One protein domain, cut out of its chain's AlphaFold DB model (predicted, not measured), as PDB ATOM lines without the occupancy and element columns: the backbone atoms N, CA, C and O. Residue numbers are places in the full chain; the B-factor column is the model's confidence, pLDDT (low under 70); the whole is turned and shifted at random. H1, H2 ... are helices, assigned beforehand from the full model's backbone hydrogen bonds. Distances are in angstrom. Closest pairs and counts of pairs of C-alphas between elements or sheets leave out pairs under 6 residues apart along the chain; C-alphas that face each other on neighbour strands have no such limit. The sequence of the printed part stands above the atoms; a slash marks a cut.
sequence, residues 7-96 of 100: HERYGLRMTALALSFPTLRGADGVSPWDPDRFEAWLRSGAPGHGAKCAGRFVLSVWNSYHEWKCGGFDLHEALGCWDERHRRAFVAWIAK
ATOM      1  N   HIS A   7     -34.401  49.167 -43.940       60.19
ATOM      2  CA  HIS A   7     -33.820  47.833 -43.841       60.19
ATOM      3  C   HIS A   7     -33.304  47.504 -42.429       60.19
ATOM      4  O   HIS A   7     -33.460  46.359 -41.995       60.19
ATOM      5  N   GLU A   8     -32.812  48.480 -41.651       64.75
ATOM      6  CA  GLU A   8     -32.412  48.247 -40.248       64.75
ATOM      7  C   GLU A   8     -33.609  47.846 -39.372       64.75
ATOM      8  O   GLU A   8     -33.508  46.949 -38.525       64.75
ATOM      9  N   ARG A   9     -34.780  48.466 -39.595       72.44
ATOM     10  CA  ARG A   9     -36.009  48.152 -38.840       72.44
ATOM     11  C   ARG A   9     -36.483  46.735 -39.095       72.44
ATOM     12  O   ARG A   9     -36.925  46.048 -38.169       72.44
ATOM     13  N   TYR A  10     -36.418  46.312 -40.350       88.94
ATOM     14  CA  TYR A  10     -36.831  44.973 -40.728       88.94
ATOM     15  C   TYR A  10     -35.832  43.923 -40.272       88.94
ATOM     16  O   TYR A  10     -36.273  42.879 -39.799       88.94
ATOM     17  N   GLY A  11     -34.531  44.229 -40.272       94.38
ATOM     18  CA  GLY A  11     -33.510  43.344 -39.716       94.38
ATOM     19  C   GLY A  11     -33.831  42.910 -38.284       94.38
ATOM     20  O   GLY A  11     -33.908  41.717 -38.004       94.38
ATOM     21  N   LEU A  12     -34.157  43.854 -37.392       95.06
ATOM     22  CA  LEU A  12     -34.533  43.528 -36.007       95.06
ATOM     23  C   LEU A  12     -35.809  42.672 -35.907       95.06
ATOM     24  O   LEU A  12     -35.882  41.762 -35.075       95.06
ATOM     25  N   ARG A  13     -36.820  42.929 -36.750       95.94
ATOM     26  CA  ARG A  13     -38.056  42.122 -36.774       95.94
ATOM     27  C   ARG A  13     -37.802  40.713 -37.309       95.94
ATOM     28  O   ARG A  13     -38.363  39.761 -36.765       95.94
ATOM     29  N   MET A  14     -36.942  40.569 -38.315       97.94
ATOM     30  CA  MET A  14     -36.533  39.272 -38.851       97.94
ATOM     31  C   MET A  14     -35.708  38.478 -37.837       97.94
ATOM     32  O   MET A  14     -36.005  37.306 -37.617       97.94
ATOM     33  N   THR A  15     -34.758  39.117 -37.141       97.88
ATOM     34  CA  THR A  15     -34.038  38.508 -36.011       97.88
ATOM     35  C   THR A  15     -35.023  37.973 -34.971       97.88
ATOM     36  O   THR A  15     -34.945  36.806 -34.586       97.88
ATOM     37  N   ALA A  16     -35.989  38.791 -34.541       97.50
ATOM     38  CA  ALA A  16     -36.982  38.376 -33.553       97.50
ATOM     39  C   ALA A  16     -37.845  37.197 -34.042       97.50
ATOM     40  O   ALA A  16     -38.103  36.266 -33.274       97.50
ATOM     41  N   LEU A  17     -38.254  37.205 -35.315       98.31
ATOM     42  CA  LEU A  17     -38.992  36.099 -35.924       98.31
ATOM     43  C   LEU A  17     -38.157  34.815 -35.935       98.31
ATOM     44  O   LEU A  17     -38.630  33.790 -35.449       98.31
ATOM     45  N   ALA A  18     -36.917  34.864 -36.422       98.38
ATOM     46  CA  ALA A  18     -36.038  33.700 -36.478       98.38
ATOM     47  C   ALA A  18     -35.795  33.106 -35.080       98.38
ATOM     48  O   ALA A  18     -35.999  31.910 -34.875       98.38
ATOM     49  N   LEU A  19     -35.471  33.938 -34.083       98.31
ATOM     50  CA  LEU A  19     -35.220  33.497 -32.701       98.31
ATOM     51  C   LEU A  19     -36.444  32.864 -32.014       98.31
ATOM     52  O   LEU A  19     -36.294  32.098 -31.050       98.31
ATOM     53  N   SER A  20     -37.657  33.156 -32.497       98.38
ATOM     54  CA  SER A  20     -38.880  32.535 -31.982       98.38
ATOM     55  C   SER A  20     -38.955  31.031 -32.293       98.38
ATOM     56  O   SER A  20     -39.536  30.278 -31.505       98.38
ATOM     57  N   PHE A  21     -38.279  30.563 -33.349       98.19
ATOM     58  CA  PHE A  21     -38.140  29.143 -33.669       98.19
ATOM     59  C   PHE A  21     -36.956  28.529 -32.900       98.19
ATOM     60  O   PHE A  21     -35.816  28.967 -33.068       98.19
ATOM     61  N   PRO A  22     -37.170  27.489 -32.066       95.88
ATOM     62  CA  PRO A  22     -36.123  26.961 -31.187       95.88
ATOM     63  C   PRO A  22     -34.841  26.523 -31.899       95.88
ATOM     64  O   PRO A  22     -33.754  26.731 -31.369       95.88
ATOM     65  N   THR A  23     -34.969  25.929 -33.087       96.75
ATOM     66  CA  THR A  23     -33.842  25.386 -33.862       96.75
ATOM     67  C   THR A  23     -33.012  26.445 -34.585       96.75
ATOM     68  O   THR A  23     -31.912  26.134 -35.031       96.75
ATOM     69  N   LEU A  24     -33.496  27.689 -34.673       98.12
ATOM     70  CA  LEU A  24     -32.808  28.783 -35.369       98.12
ATOM     71  C   LEU A  24     -32.018  29.699 -34.422       98.12
ATOM     72  O   LEU A  24     -31.292  30.576 -34.874       98.12
ATOM     73  N   ARG A  25     -32.124  29.507 -33.101       95.62
ATOM     74  CA  ARG A  25     -31.539  30.417 -32.097       95.62
ATOM     75  C   ARG A  25     -30.017  30.554 -32.151       95.62
ATOM     76  O   ARG A  25     -29.495  31.547 -31.663       95.62
ATOM     77  N   GLY A  26     -29.327  29.552 -32.694       93.81
ATOM     78  CA  GLY A  26     -27.872  29.545 -32.877       93.81
ATOM     79  C   GLY A  26     -27.439  29.620 -34.340       93.81
ATOM     80  O   GLY A  26     -26.303  29.267 -34.640       93.81
ATOM     81  N   ALA A  27     -28.344  29.983 -35.250       97.38
ATOM     82  CA  ALA A  27     -28.031  30.069 -36.668       97.38
ATOM     83  C   ALA A  27     -27.201  31.321 -36.984       97.38
ATOM     84  O   ALA A  27     -27.469  32.404 -36.457       97.38
ATOM     85  N   ASP A  28     -26.216  31.171 -37.870       97.88
ATOM     86  CA  ASP A  28     -25.476  32.314 -38.413       97.88
ATOM     87  C   ASP A  28     -26.411  33.203 -39.247       97.88
ATOM     88  O   ASP A  28     -27.379  32.717 -39.831       97.88
ATOM     89  N   GLY A  29     -26.164  34.512 -39.260       97.12
ATOM     90  CA  GLY A  29     -27.015  35.490 -39.948       97.12
ATOM     91  C   GLY A  29     -28.371  35.774 -39.288       97.12
ATOM     92  O   GLY A  29     -29.175  36.507 -39.852       97.12
ATOM     93  N   VAL A  30     -28.663  35.238 -38.094       97.50
ATOM     94  CA  VAL A  30     -29.882  35.620 -37.350       97.50
ATOM     95  C   VAL A  30     -29.702  36.924 -36.577       97.50
ATOM     96  O   VAL A  30     -30.648  37.706 -36.483       97.50
ATOM     97  N   SER A  31     -28.524  37.170 -36.001       94.50
ATOM     98  CA  SER A  31     -28.249  38.371 -35.206       94.50
ATOM     99  C   SER A  31     -26.811  38.865 -35.435       94.50
ATOM    100  O   SER A  31     -25.881  38.242 -34.921       94.50
ATOM    101  N   PRO A  32     -26.609  39.965 -36.193       95.25
ATOM    102  CA  PRO A  32     -27.625  40.725 -36.937       95.25
ATOM    103  C   PRO A  32     -28.262  39.904 -38.071       95.25
ATOM    104  O   PRO A  32     -27.671  38.924 -38.523       95.25
ATOM    105  N   TRP A  33     -29.469  40.292 -38.505       97.06
ATOM    106  CA  TRP A  33     -30.128  39.655 -39.648       97.06
ATOM    107  C   TRP A  33     -29.309  39.864 -40.925       97.06
ATOM    108  O   TRP A  33     -29.108  40.996 -41.361       97.06
ATOM    109  N   ASP A  34     -28.865  38.760 -41.512       97.25
ATOM    110  CA  ASP A  34     -28.147  38.674 -42.776       97.25
ATOM    111  C   ASP A  34     -28.709  37.451 -43.528       97.25
ATOM    112  O   ASP A  34     -28.402  36.307 -43.169       97.25
ATOM    113  N   PRO A  35     -29.585  37.664 -44.529       96.88
ATOM    114  CA  PRO A  35     -30.275  36.572 -45.206       96.88
ATOM    115  C   PRO A  35     -29.321  35.660 -45.989       96.88
ATOM    116  O   PRO A  35     -29.596  34.464 -46.102       96.88
ATOM    117  N   ASP A  36     -28.191  36.180 -46.478       97.06
ATOM    118  CA  ASP A  36     -27.215  35.405 -47.248       97.06
ATOM    119  C   ASP A  36     -26.426  34.461 -46.332       97.06
ATOM    120  O   ASP A  36     -26.275  33.269 -46.627       97.06
ATOM    121  N   ARG A  37     -25.969  34.958 -45.172       97.94
ATOM    122  CA  ARG A  37     -25.335  34.107 -44.144       97.94
ATOM    123  C   ARG A  37     -26.306  33.073 -43.591       97.94
ATOM    124  O   ARG A  37     -25.935  31.909 -43.419       97.94
ATOM    125  N   PHE A  38     -27.552  33.476 -43.360       98.38
ATOM    126  CA  PHE A  38     -28.586  32.576 -42.869       98.38
ATOM    127  C   PHE A  38     -28.918  31.466 -43.877       98.38
ATOM    128  O   PHE A  38     -29.004  30.294 -43.496       98.38
ATOM    129  N   GLU A  39     -29.016  31.782 -45.173       98.31
ATOM    130  CA  GLU A  39     -29.158  30.772 -46.230       98.31
ATOM    131  C   GLU A  39     -27.954  29.816 -46.264       98.31
ATOM    132  O   GLU A  39     -28.123  28.590 -46.326       98.31
ATOM    133  N   ALA A  40     -26.735  30.358 -46.206       97.94
ATOM    134  CA  ALA A  40     -25.517  29.555 -46.206       97.94
ATOM    135  C   ALA A  40     -25.495  28.567 -45.026       97.94
ATOM    136  O   ALA A  40     -25.196  27.377 -45.213       97.94
ATOM    137  N   TRP A  41     -25.896  29.021 -43.834       97.75
ATOM    138  CA  TRP A  41     -26.071  28.167 -42.662       97.75
ATOM    139  C   TRP A  41     -27.165  27.114 -42.873       97.75
ATOM    140  O   TRP A  41     -26.936  25.936 -42.594       97.75
ATOM    141  N   LEU A  42     -28.324  27.469 -43.434       97.50
ATOM    142  CA  LEU A  42     -29.408  26.505 -43.672       97.50
ATOM    143  C   LEU A  42     -28.990  25.341 -44.569       97.50
ATOM    144  O   LEU A  42     -29.424  24.197 -44.378       97.50
ATOM    145  N   ARG A  43     -28.132  25.624 -45.547       96.25
ATOM    146  CA  ARG A  43     -27.628  24.622 -46.489       96.25
ATOM    147  C   ARG A  43     -26.632  23.644 -45.870       96.25
ATOM    148  O   ARG A  43     -26.540  22.518 -46.356       96.25
ATOM    149  N   SER A  44     -25.885  24.060 -44.850       90.81
ATOM    150  CA  SER A  44     -24.681  23.349 -44.387       90.81
ATOM    151  C   SER A  44     -24.671  22.987 -42.898       90.81
ATOM    152  O   SER A  44     -24.057  21.989 -42.531       90.81
ATOM    153  N   GLY A  45     -25.361  23.752 -42.051       82.38
ATOM    154  CA  GLY A  45     -25.290  23.670 -40.588       82.38
ATOM    155  C   GLY A  45     -26.630  23.506 -39.864       82.38
ATOM    156  O   GLY A  45     -26.633  23.345 -38.645       82.38
ATOM    157  N   ALA A  46     -27.768  23.520 -40.569       89.44
ATOM    158  CA  ALA A  46     -29.076  23.375 -39.927       89.44
ATOM    159  C   ALA A  46     -29.275  21.989 -39.278       89.44
ATOM    160  O   ALA A  46     -29.098  20.964 -39.952       89.44
ATOM    161  N   PRO A  47     -29.724  21.919 -38.008       89.38
ATOM    162  CA  PRO A  47     -29.943  20.657 -37.312       89.38
ATOM    163  C   PRO A  47     -31.248  19.990 -37.766       89.38
ATOM    164  O   PRO A  47     -32.324  20.199 -37.205       89.38
ATOM    165  N   GLY A  48     -31.140  19.143 -38.787       92.69
ATOM    166  CA  GLY A  48     -32.232  18.286 -39.245       92.69
ATOM    167  C   GLY A  48     -33.292  19.000 -40.086       92.69
ATOM    168  O   GLY A  48     -33.148  20.148 -40.505       92.69
ATOM    169  N   HIS A  49     -34.365  18.271 -40.388       94.44
ATOM    170  CA  HIS A  49     -35.364  18.694 -41.368       94.44
ATOM    171  C   HIS A  49     -36.248  19.851 -40.874       94.44
ATOM    172  O   HIS A  49     -36.397  20.843 -41.580       94.44
ATOM    173  N   GLY A  50     -36.735  19.794 -39.628       96.00
ATOM    174  CA  GLY A  50     -37.585  20.851 -39.065       96.00
ATOM    175  C   GLY A  50     -36.911  22.228 -39.013       96.00
ATOM    176  O   GLY A  50     -37.569  23.238 -39.265       96.00
ATOM    177  N   ALA A  51     -35.592  22.269 -38.773       97.00
ATOM    178  CA  ALA A  51     -34.800  23.498 -38.831       97.00
ATOM    179  C   ALA A  51     -34.734  24.070 -40.254       97.00
ATOM    180  O   ALA A  51     -34.864  25.280 -40.440       97.00
ATOM    181  N   LYS A  52     -34.601  23.205 -41.268       97.62
ATOM    182  CA  LYS A  52     -34.634  23.618 -42.678       97.62
ATOM    183  C   LYS A  52     -35.996  24.200 -43.051       97.62
ATOM    184  O   LYS A  52     -36.038  25.280 -43.631       97.62
ATOM    185  N   CYS A  53     -37.097  23.554 -42.662       98.25
ATOM    186  CA  CYS A  53     -38.444  24.084 -42.898       98.25
ATOM    187  C   CYS A  53     -38.658  25.435 -42.187       98.25
ATOM    188  O   CYS A  53     -39.172  26.371 -42.796       98.25
ATOM    189  N   ALA A  54     -38.207  25.572 -40.931       98.50
ATOM    190  CA  ALA A  54     -38.261  26.832 -40.174       98.50
ATOM    191  C   ALA A  54     -37.475  27.951 -40.858       98.50
ATOM    192  O   ALA A  54     -37.991  29.052 -41.029       98.50
ATOM    193  N   GLY A  55     -36.250  27.677 -41.297       98.44
ATOM    194  CA  GLY A  55     -35.448  28.692 -41.965       98.44
ATOM    195  C   GLY A  55     -35.996  29.111 -43.324       98.44
ATOM    196  O   GLY A  55     -36.022  30.301 -43.618       98.44
ATOM    197  N   ARG A  56     -36.515  28.166 -44.116       98.62
ATOM    198  CA  ARG A  56     -37.178  28.470 -45.396       98.62
ATOM    199  C   ARG A  56     -38.399  29.362 -45.209       98.62
ATOM    200  O   ARG A  56     -38.593  30.278 -45.998       98.62
ATOM    201  N   PHE A  57     -39.183  29.137 -44.153       98.62
ATOM    202  CA  PHE A  57     -40.278  30.036 -43.787       98.62
ATOM    203  C   PHE A  57     -39.774  31.453 -43.493       98.62
ATOM    204  O   PHE A  57     -40.285  32.421 -44.046       98.62
ATOM    205  N   VAL A  58     -38.744  31.593 -42.652       98.56
ATOM    206  CA  VAL A  58     -38.182  32.914 -42.324       98.56
ATOM    207  C   VAL A  58     -37.663  33.614 -43.591       98.56
ATOM    208  O   VAL A  58     -37.953  34.790 -43.799       98.56
ATOM    209  N   LEU A  59     -36.971  32.896 -44.478       98.50
ATOM    210  CA  LEU A  59     -36.517  33.434 -45.763       98.50
ATOM    211  C   LEU A  59     -37.679  33.805 -46.698       98.50
ATOM    212  O   LEU A  59     -37.614  34.838 -47.364       98.50
ATOM    213  N   SER A  60     -38.776  33.037 -46.705       98.19
ATOM    214  CA  SER A  60     -39.963  33.391 -47.491       98.19
ATOM    215  C   SER A  60     -40.666  34.641 -46.961       98.19
ATOM    216  O   SER A  60     -41.242  35.382 -47.751       98.19
ATOM    217  N   VAL A  61     -40.631  34.888 -45.645       97.94
ATOM    218  CA  VAL A  61     -41.130  36.144 -45.054       97.94
ATOM    219  C   VAL A  61     -40.253  37.325 -45.468       97.94
ATOM    220  O   VAL A  61     -40.796  38.391 -45.744       97.94
ATOM    221  N   TRP A  62     -38.929  37.141 -45.540       97.00
ATOM    222  CA  TRP A  62     -38.011  38.186 -46.000       97.00
ATOM    223  C   TRP A  62     -38.224  38.541 -47.473       97.00
ATOM    224  O   TRP A  62     -38.363  39.713 -47.811       97.00
ATOM    225  N   ASN A  63     -38.243  37.535 -48.348       95.94
ATOM    226  CA  ASN A  63     -38.511  37.721 -49.769       95.94
ATOM    227  C   ASN A  63     -39.007  36.412 -50.403       95.94
ATOM    228  O   ASN A  63     -38.220  35.508 -50.692       95.94
ATOM    229  N   SER A  64     -40.312  36.325 -50.665       94.62
ATOM    230  CA  SER A  64     -40.936  35.156 -51.301       94.62
ATOM    231  C   SER A  64     -40.677  35.052 -52.805       94.62
ATOM    232  O   SER A  64     -40.922  34.000 -53.385       94.62
ATOM    233  N   TYR A  65     -40.223  36.133 -53.443       93.94
ATOM    234  CA  TYR A  65     -39.907  36.161 -54.874       93.94
ATOM    235  C   TYR A  65     -38.456  35.765 -55.158       93.94
ATOM    236  O   TYR A  65     -38.101  35.537 -56.312       93.94
ATOM    237  N   HIS A  66     -37.609  35.704 -54.128       94.44
ATOM    238  CA  HIS A  66     -36.225  35.290 -54.279       94.44
ATOM    239  C   HIS A  66     -36.124  33.764 -54.375       94.44
ATOM    240  O   HIS A  66     -36.649  33.033 -53.535       94.44
ATOM    241  N   GLU A  67     -35.403  33.282 -55.384       96.06
ATOM    242  CA  GLU A  67     -35.099  31.862 -55.542       96.06
ATOM    243  C   GLU A  67     -33.976  31.442 -54.588       96.06
ATOM    244  O   GLU A  67     -32.799  31.381 -54.946       96.06
ATOM    245  N   TRP A  68     -34.352  31.139 -53.346       97.12
ATOM    246  CA  TRP A  68     -33.419  30.645 -52.339       97.12
ATOM    247  C   TRP A  68     -32.842  29.286 -52.743       97.12
ATOM    248  O   TRP A  68     -33.553  28.303 -52.978       97.12
ATOM    249  N   LYS A  69     -31.520  29.182 -52.720       97.56
ATOM    250  CA  LYS A  69     -30.752  27.968 -52.994       97.56
ATOM    251  C   LYS A  69     -30.945  26.887 -51.929       97.56
ATOM    252  O   LYS A  69     -30.589  25.734 -52.165       97.56
ATOM    253  N   CYS A  70     -31.467  27.228 -50.748       95.75
ATOM    254  CA  CYS A  70     -31.890  26.235 -49.756       95.75
ATOM    255  C   CYS A  70     -33.250  25.583 -50.082       95.75
ATOM    256  O   CYS A  70     -33.670  24.678 -49.351       95.75
ATOM    257  N   GLY A  71     -33.919  26.007 -51.160       96.38
ATOM    258  CA  GLY A  71     -35.275  25.608 -51.540       96.38
ATOM    259  C   GLY A  71     -36.346  26.527 -50.947       96.38
ATOM    260  O   GLY A  71     -36.087  27.253 -49.987       96.38
ATOM    261  N   GLY A  72     -37.552  26.479 -51.520       97.12
ATOM    262  CA  GLY A  72     -38.708  27.259 -51.069       97.12
ATOM    263  C   GLY A  72     -39.383  26.691 -49.818       97.12
ATOM    264  O   GLY A  72     -39.133  25.554 -49.417       97.12
ATOM    265  N   PHE A  73     -40.244  27.497 -49.196       98.00
ATOM    266  CA  PHE A  73     -41.057  27.076 -48.055       98.00
ATOM    267  C   PHE A  73     -42.295  26.287 -48.503       98.00
ATOM    268  O   PHE A  73     -43.043  26.752 -49.362       98.00
ATOM    269  N   ASP A  74     -42.537  25.139 -47.867       98.12
ATOM    270  CA  ASP A  74     -43.757  24.340 -48.000       98.12
ATOM    271  C   ASP A  74     -44.435  24.203 -46.625       98.12
ATOM    272  O   ASP A  74     -43.851  23.698 -45.660       98.12
ATOM    273  N   LEU A  75     -45.682  24.676 -46.525       97.62
ATOM    274  CA  LEU A  75     -46.442  24.660 -45.277       97.62
ATOM    275  C   LEU A  75     -46.806  23.239 -44.828       97.62
ATOM    276  O   LEU A  75     -46.785  22.954 -43.631       97.62
ATOM    277  N   HIS A  76     -47.153  22.349 -45.755       98.25
ATOM    278  CA  HIS A  76     -47.549  20.981 -45.426       98.25
ATOM    279  C   HIS A  76     -46.346  20.169 -44.932       98.25
ATOM    280  O   HIS A  76     -46.462  19.465 -43.925       98.25
ATOM    281  N   GLU A  77     -45.186  20.334 -45.574       97.94
ATOM    282  CA  GLU A  77     -43.904  19.769 -45.125       97.94
ATOM    283  C   GLU A  77     -43.572  20.240 -43.699       97.94
ATOM    284  O   GLU A  77     -43.290  19.437 -42.802       97.94
ATOM    285  N   ALA A  78     -43.676  21.550 -43.462       97.75
ATOM    286  CA  ALA A  78     -43.380  22.150 -42.169       97.75
ATOM    287  C   ALA A  78     -44.311  21.646 -41.057       97.75
ATOM    288  O   ALA A  78     -43.840  21.233 -39.994       97.75
ATOM    289  N   LEU A  79     -45.626  21.616 -41.296       96.19
ATOM    290  CA  LEU A  79     -46.600  21.123 -40.316       96.19
ATOM    291  C   LEU A  79     -46.419  19.631 -39.999       96.19
ATOM    292  O   LEU A  79     -46.713  19.220 -38.876       96.19
ATOM    293  N   GLY A  80     -45.908  18.843 -40.948       96.88
ATOM    294  CA  GLY A  80     -45.613  17.425 -40.748       96.88
ATOM    295  C   GLY A  80     -44.430  17.146 -39.814       96.88
ATOM    296  O   GLY A  80     -44.372  16.067 -39.227       96.88
ATOM    297  N   CYS A  81     -43.499  18.093 -39.643       95.31
ATOM    298  CA  CYS A  81     -42.271  17.876 -38.862       95.31
ATOM    299  C   CYS A  81     -42.075  18.827 -37.671       95.31
ATOM    300  O   CYS A  81     -41.269  18.537 -36.783       95.31
ATOM    301  N   TRP A  82     -42.777  19.959 -37.623       97.62
ATOM    302  CA  TRP A  82     -42.662  20.914 -36.526       97.62
ATOM    303  C   TRP A  82     -43.317  20.419 -35.244       97.62
ATOM    304  O   TRP A  82     -44.458  19.965 -35.237       97.62
ATOM    305  N   ASP A  83     -42.606  20.600 -34.131       96.25
ATOM    306  CA  ASP A  83     -43.151  20.424 -32.791       96.25
ATOM    307  C   ASP A  83     -44.031  21.615 -32.365       96.25
ATOM    308  O   ASP A  83     -44.215  22.605 -33.079       96.25
ATOM    309  N   GLU A  84     -44.559  21.533 -31.148       97.69
ATOM    310  CA  GLU A  84     -45.437  22.557 -30.590       97.69
ATOM    311  C   GLU A  84     -44.789  23.944 -30.487       97.69
ATOM    312  O   GLU A  84     -45.458  24.967 -30.634       97.69
ATOM    313  N   ARG A  85     -43.475  24.012 -30.258       97.62
ATOM    314  CA  ARG A  85     -42.778  25.293 -30.105       97.62
ATOM    315  C   ARG A  85     -42.599  25.984 -31.453       97.62
ATOM    316  O   ARG A  85     -42.807  27.193 -31.530       97.62
ATOM    317  N   HIS A  86     -42.272  25.232 -32.504       98.00
ATOM    318  CA  HIS A  86     -42.198  25.769 -33.866       98.00
ATOM    319  C   HIS A  86     -43.580  26.211 -34.362       98.00
ATOM    320  O   HIS A  86     -43.725  27.317 -34.879       98.00
ATOM    321  N   ARG A  87     -44.623  25.401 -34.126       98.19
ATOM    322  CA  ARG A  87     -45.998  25.775 -34.490       98.19
ATOM    323  C   ARG A  87     -46.462  27.037 -33.774       98.19
ATOM    324  O   ARG A  87     -47.081  27.888 -34.401       98.19
ATOM    325  N   ARG A  88     -46.123  27.212 -32.493       98.38
ATOM    326  CA  ARG A  88     -46.453  28.436 -31.748       98.38
ATOM    327  C   ARG A  88     -45.805  29.683 -32.348       98.38
ATOM    328  O   ARG A  88     -46.470  30.710 -32.441       98.38
ATOM    329  N   ALA A  89     -44.539  29.591 -32.755       98.31
ATOM    330  CA  ALA A  89     -43.843  30.679 -33.439       98.31
ATOM    331  C   ALA A  89     -44.539  31.049 -34.759       98.31
ATOM    332  O   ALA A  89     -44.858  32.216 -34.990       98.31
ATOM    333  N   PHE A  90     -44.869  30.045 -35.576       98.38
ATOM    334  CA  PHE A  90     -45.607  30.242 -36.823       98.38
ATOM    335  C   PHE A  90     -47.001  30.852 -36.599       98.38
ATOM    336  O   PHE A  90     -47.359  31.825 -37.258       98.38
ATOM    337  N   VAL A  91     -47.767  30.338 -35.630       98.38
ATOM    338  CA  VAL A  91     -49.103  30.853 -35.283       98.38
ATOM    339  C   VAL A  91     -49.037  32.308 -34.813       98.38
ATOM    340  O   VAL A  91     -49.888  33.115 -35.182       98.38
ATOM    341  N   ALA A  92     -48.018  32.669 -34.030       98.25
ATOM    342  CA  ALA A  92     -47.834  34.047 -33.586       98.25
ATOM    343  C   ALA A  92     -47.616  35.009 -34.767       98.25
ATOM    344  O   ALA A  92     -48.142  36.122 -34.743       98.25
ATOM    345  N   TRP A  93     -46.890  34.578 -35.804       98.06
ATOM    346  CA  TRP A  93     -46.725  35.361 -37.029       98.06
ATOM    347  C   TRP A  93     -48.012  35.397 -37.865       98.06
ATOM    348  O   TRP A  93     -48.475  36.483 -38.205       98.06
ATOM    349  N   ILE A  94     -48.647  34.251 -38.147       97.31
ATOM    350  CA  ILE A  94     -49.815  34.198 -39.049       97.31
ATOM    351  C   ILE A  94     -51.052  34.900 -38.474       97.31
ATOM    352  O   ILE A  94     -51.910  35.354 -39.224       97.31
ATOM    353  N   ALA A  95     -51.143  35.038 -37.147       98.12
ATOM    354  CA  ALA A  95     -52.207  35.806 -36.503       98.12
ATOM    355  C   ALA A  95     -52.138  37.310 -36.830       98.12
ATOM    356  O   ALA A  95     -53.149  38.007 -36.725       98.12
ATOM    357  N   LYS A  96     -50.951  37.822 -37.182       96.69
ATOM    358  CA  LYS A  96     -50.689  39.225 -37.540       96.69
ATOM    359  C   LYS A  96     -49.574  39.274 -38.594       96.69
ATOM    360  O   LYS A  96     -48.458  39.692 -38.264       96.69
TER     361      LYS A  96
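AT A GLANCE: This is residues 7 to 96 of the 100 residues of an uncharacterized protein of Proteobacteria bacterium (UniProt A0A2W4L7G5). Five roughly aligned helices make a compact group with the longest, H3, in the middle: H2 packs along H3, H4 packs on residues 49 to 54 of H3, and H1 meets H3 with residues 14 to 18 of H1. H5 packs on residues 17 to 20 of H1, and two long links complete the body. The printed part has 90 residues, with H1 to H5 in that order and no named strand; its class is all helix. It is compact, with a radius of gyration of the C-alphas of 11.7 A, and rounded, spanning 31 by 29 by 26 A.

HOW THE PARTS SIT: H1, residues 7 to 20, touches H3, residues 48 to 62, at a shallow tilt of 27 degrees, opposite ways; the closest C-alphas, of Ala 18 and Val 58, are 6.3 A apart. H1 also touches H5, residues 84 to 94, at Ser 20 and Ala 89, their closest C-alphas, 5.5 A apart. H1, H3 and H5 form a bundle, helices side by side. H2, residues 35 to 44, and H3 form a hairpin, with the C-alphas of Leu 42 and Lys 52 closest at 6.1 A. H3, the hub, forms another hairpin with H4, residues 75 to 81; C-alphas 53 and 78 are closest at 5.4 A. H1 and H2 are apart. In all five helices every O i to N i+4 pair is within hydrogen-bond range.

IN THESE COORDINATES: H1 begins at C-alpha 7, (-33.820, 47.833, -43.841), and measures 20.0 A from first to last C-alpha. H2 measures 14.4 A, H3 21.8 A, H4 10.2 A and H5 15.0 A, ending at C-alpha 94, (-49.815, 34.198, -39.049).

THE WHOLE: The C-alphas of Glu 8 and Gly 80 are farthest apart, 33.5 A. The printed part has no cut. Long links join H1 to H2 and H3 to H4. Residues 7 to 8 have pLDDT under 70.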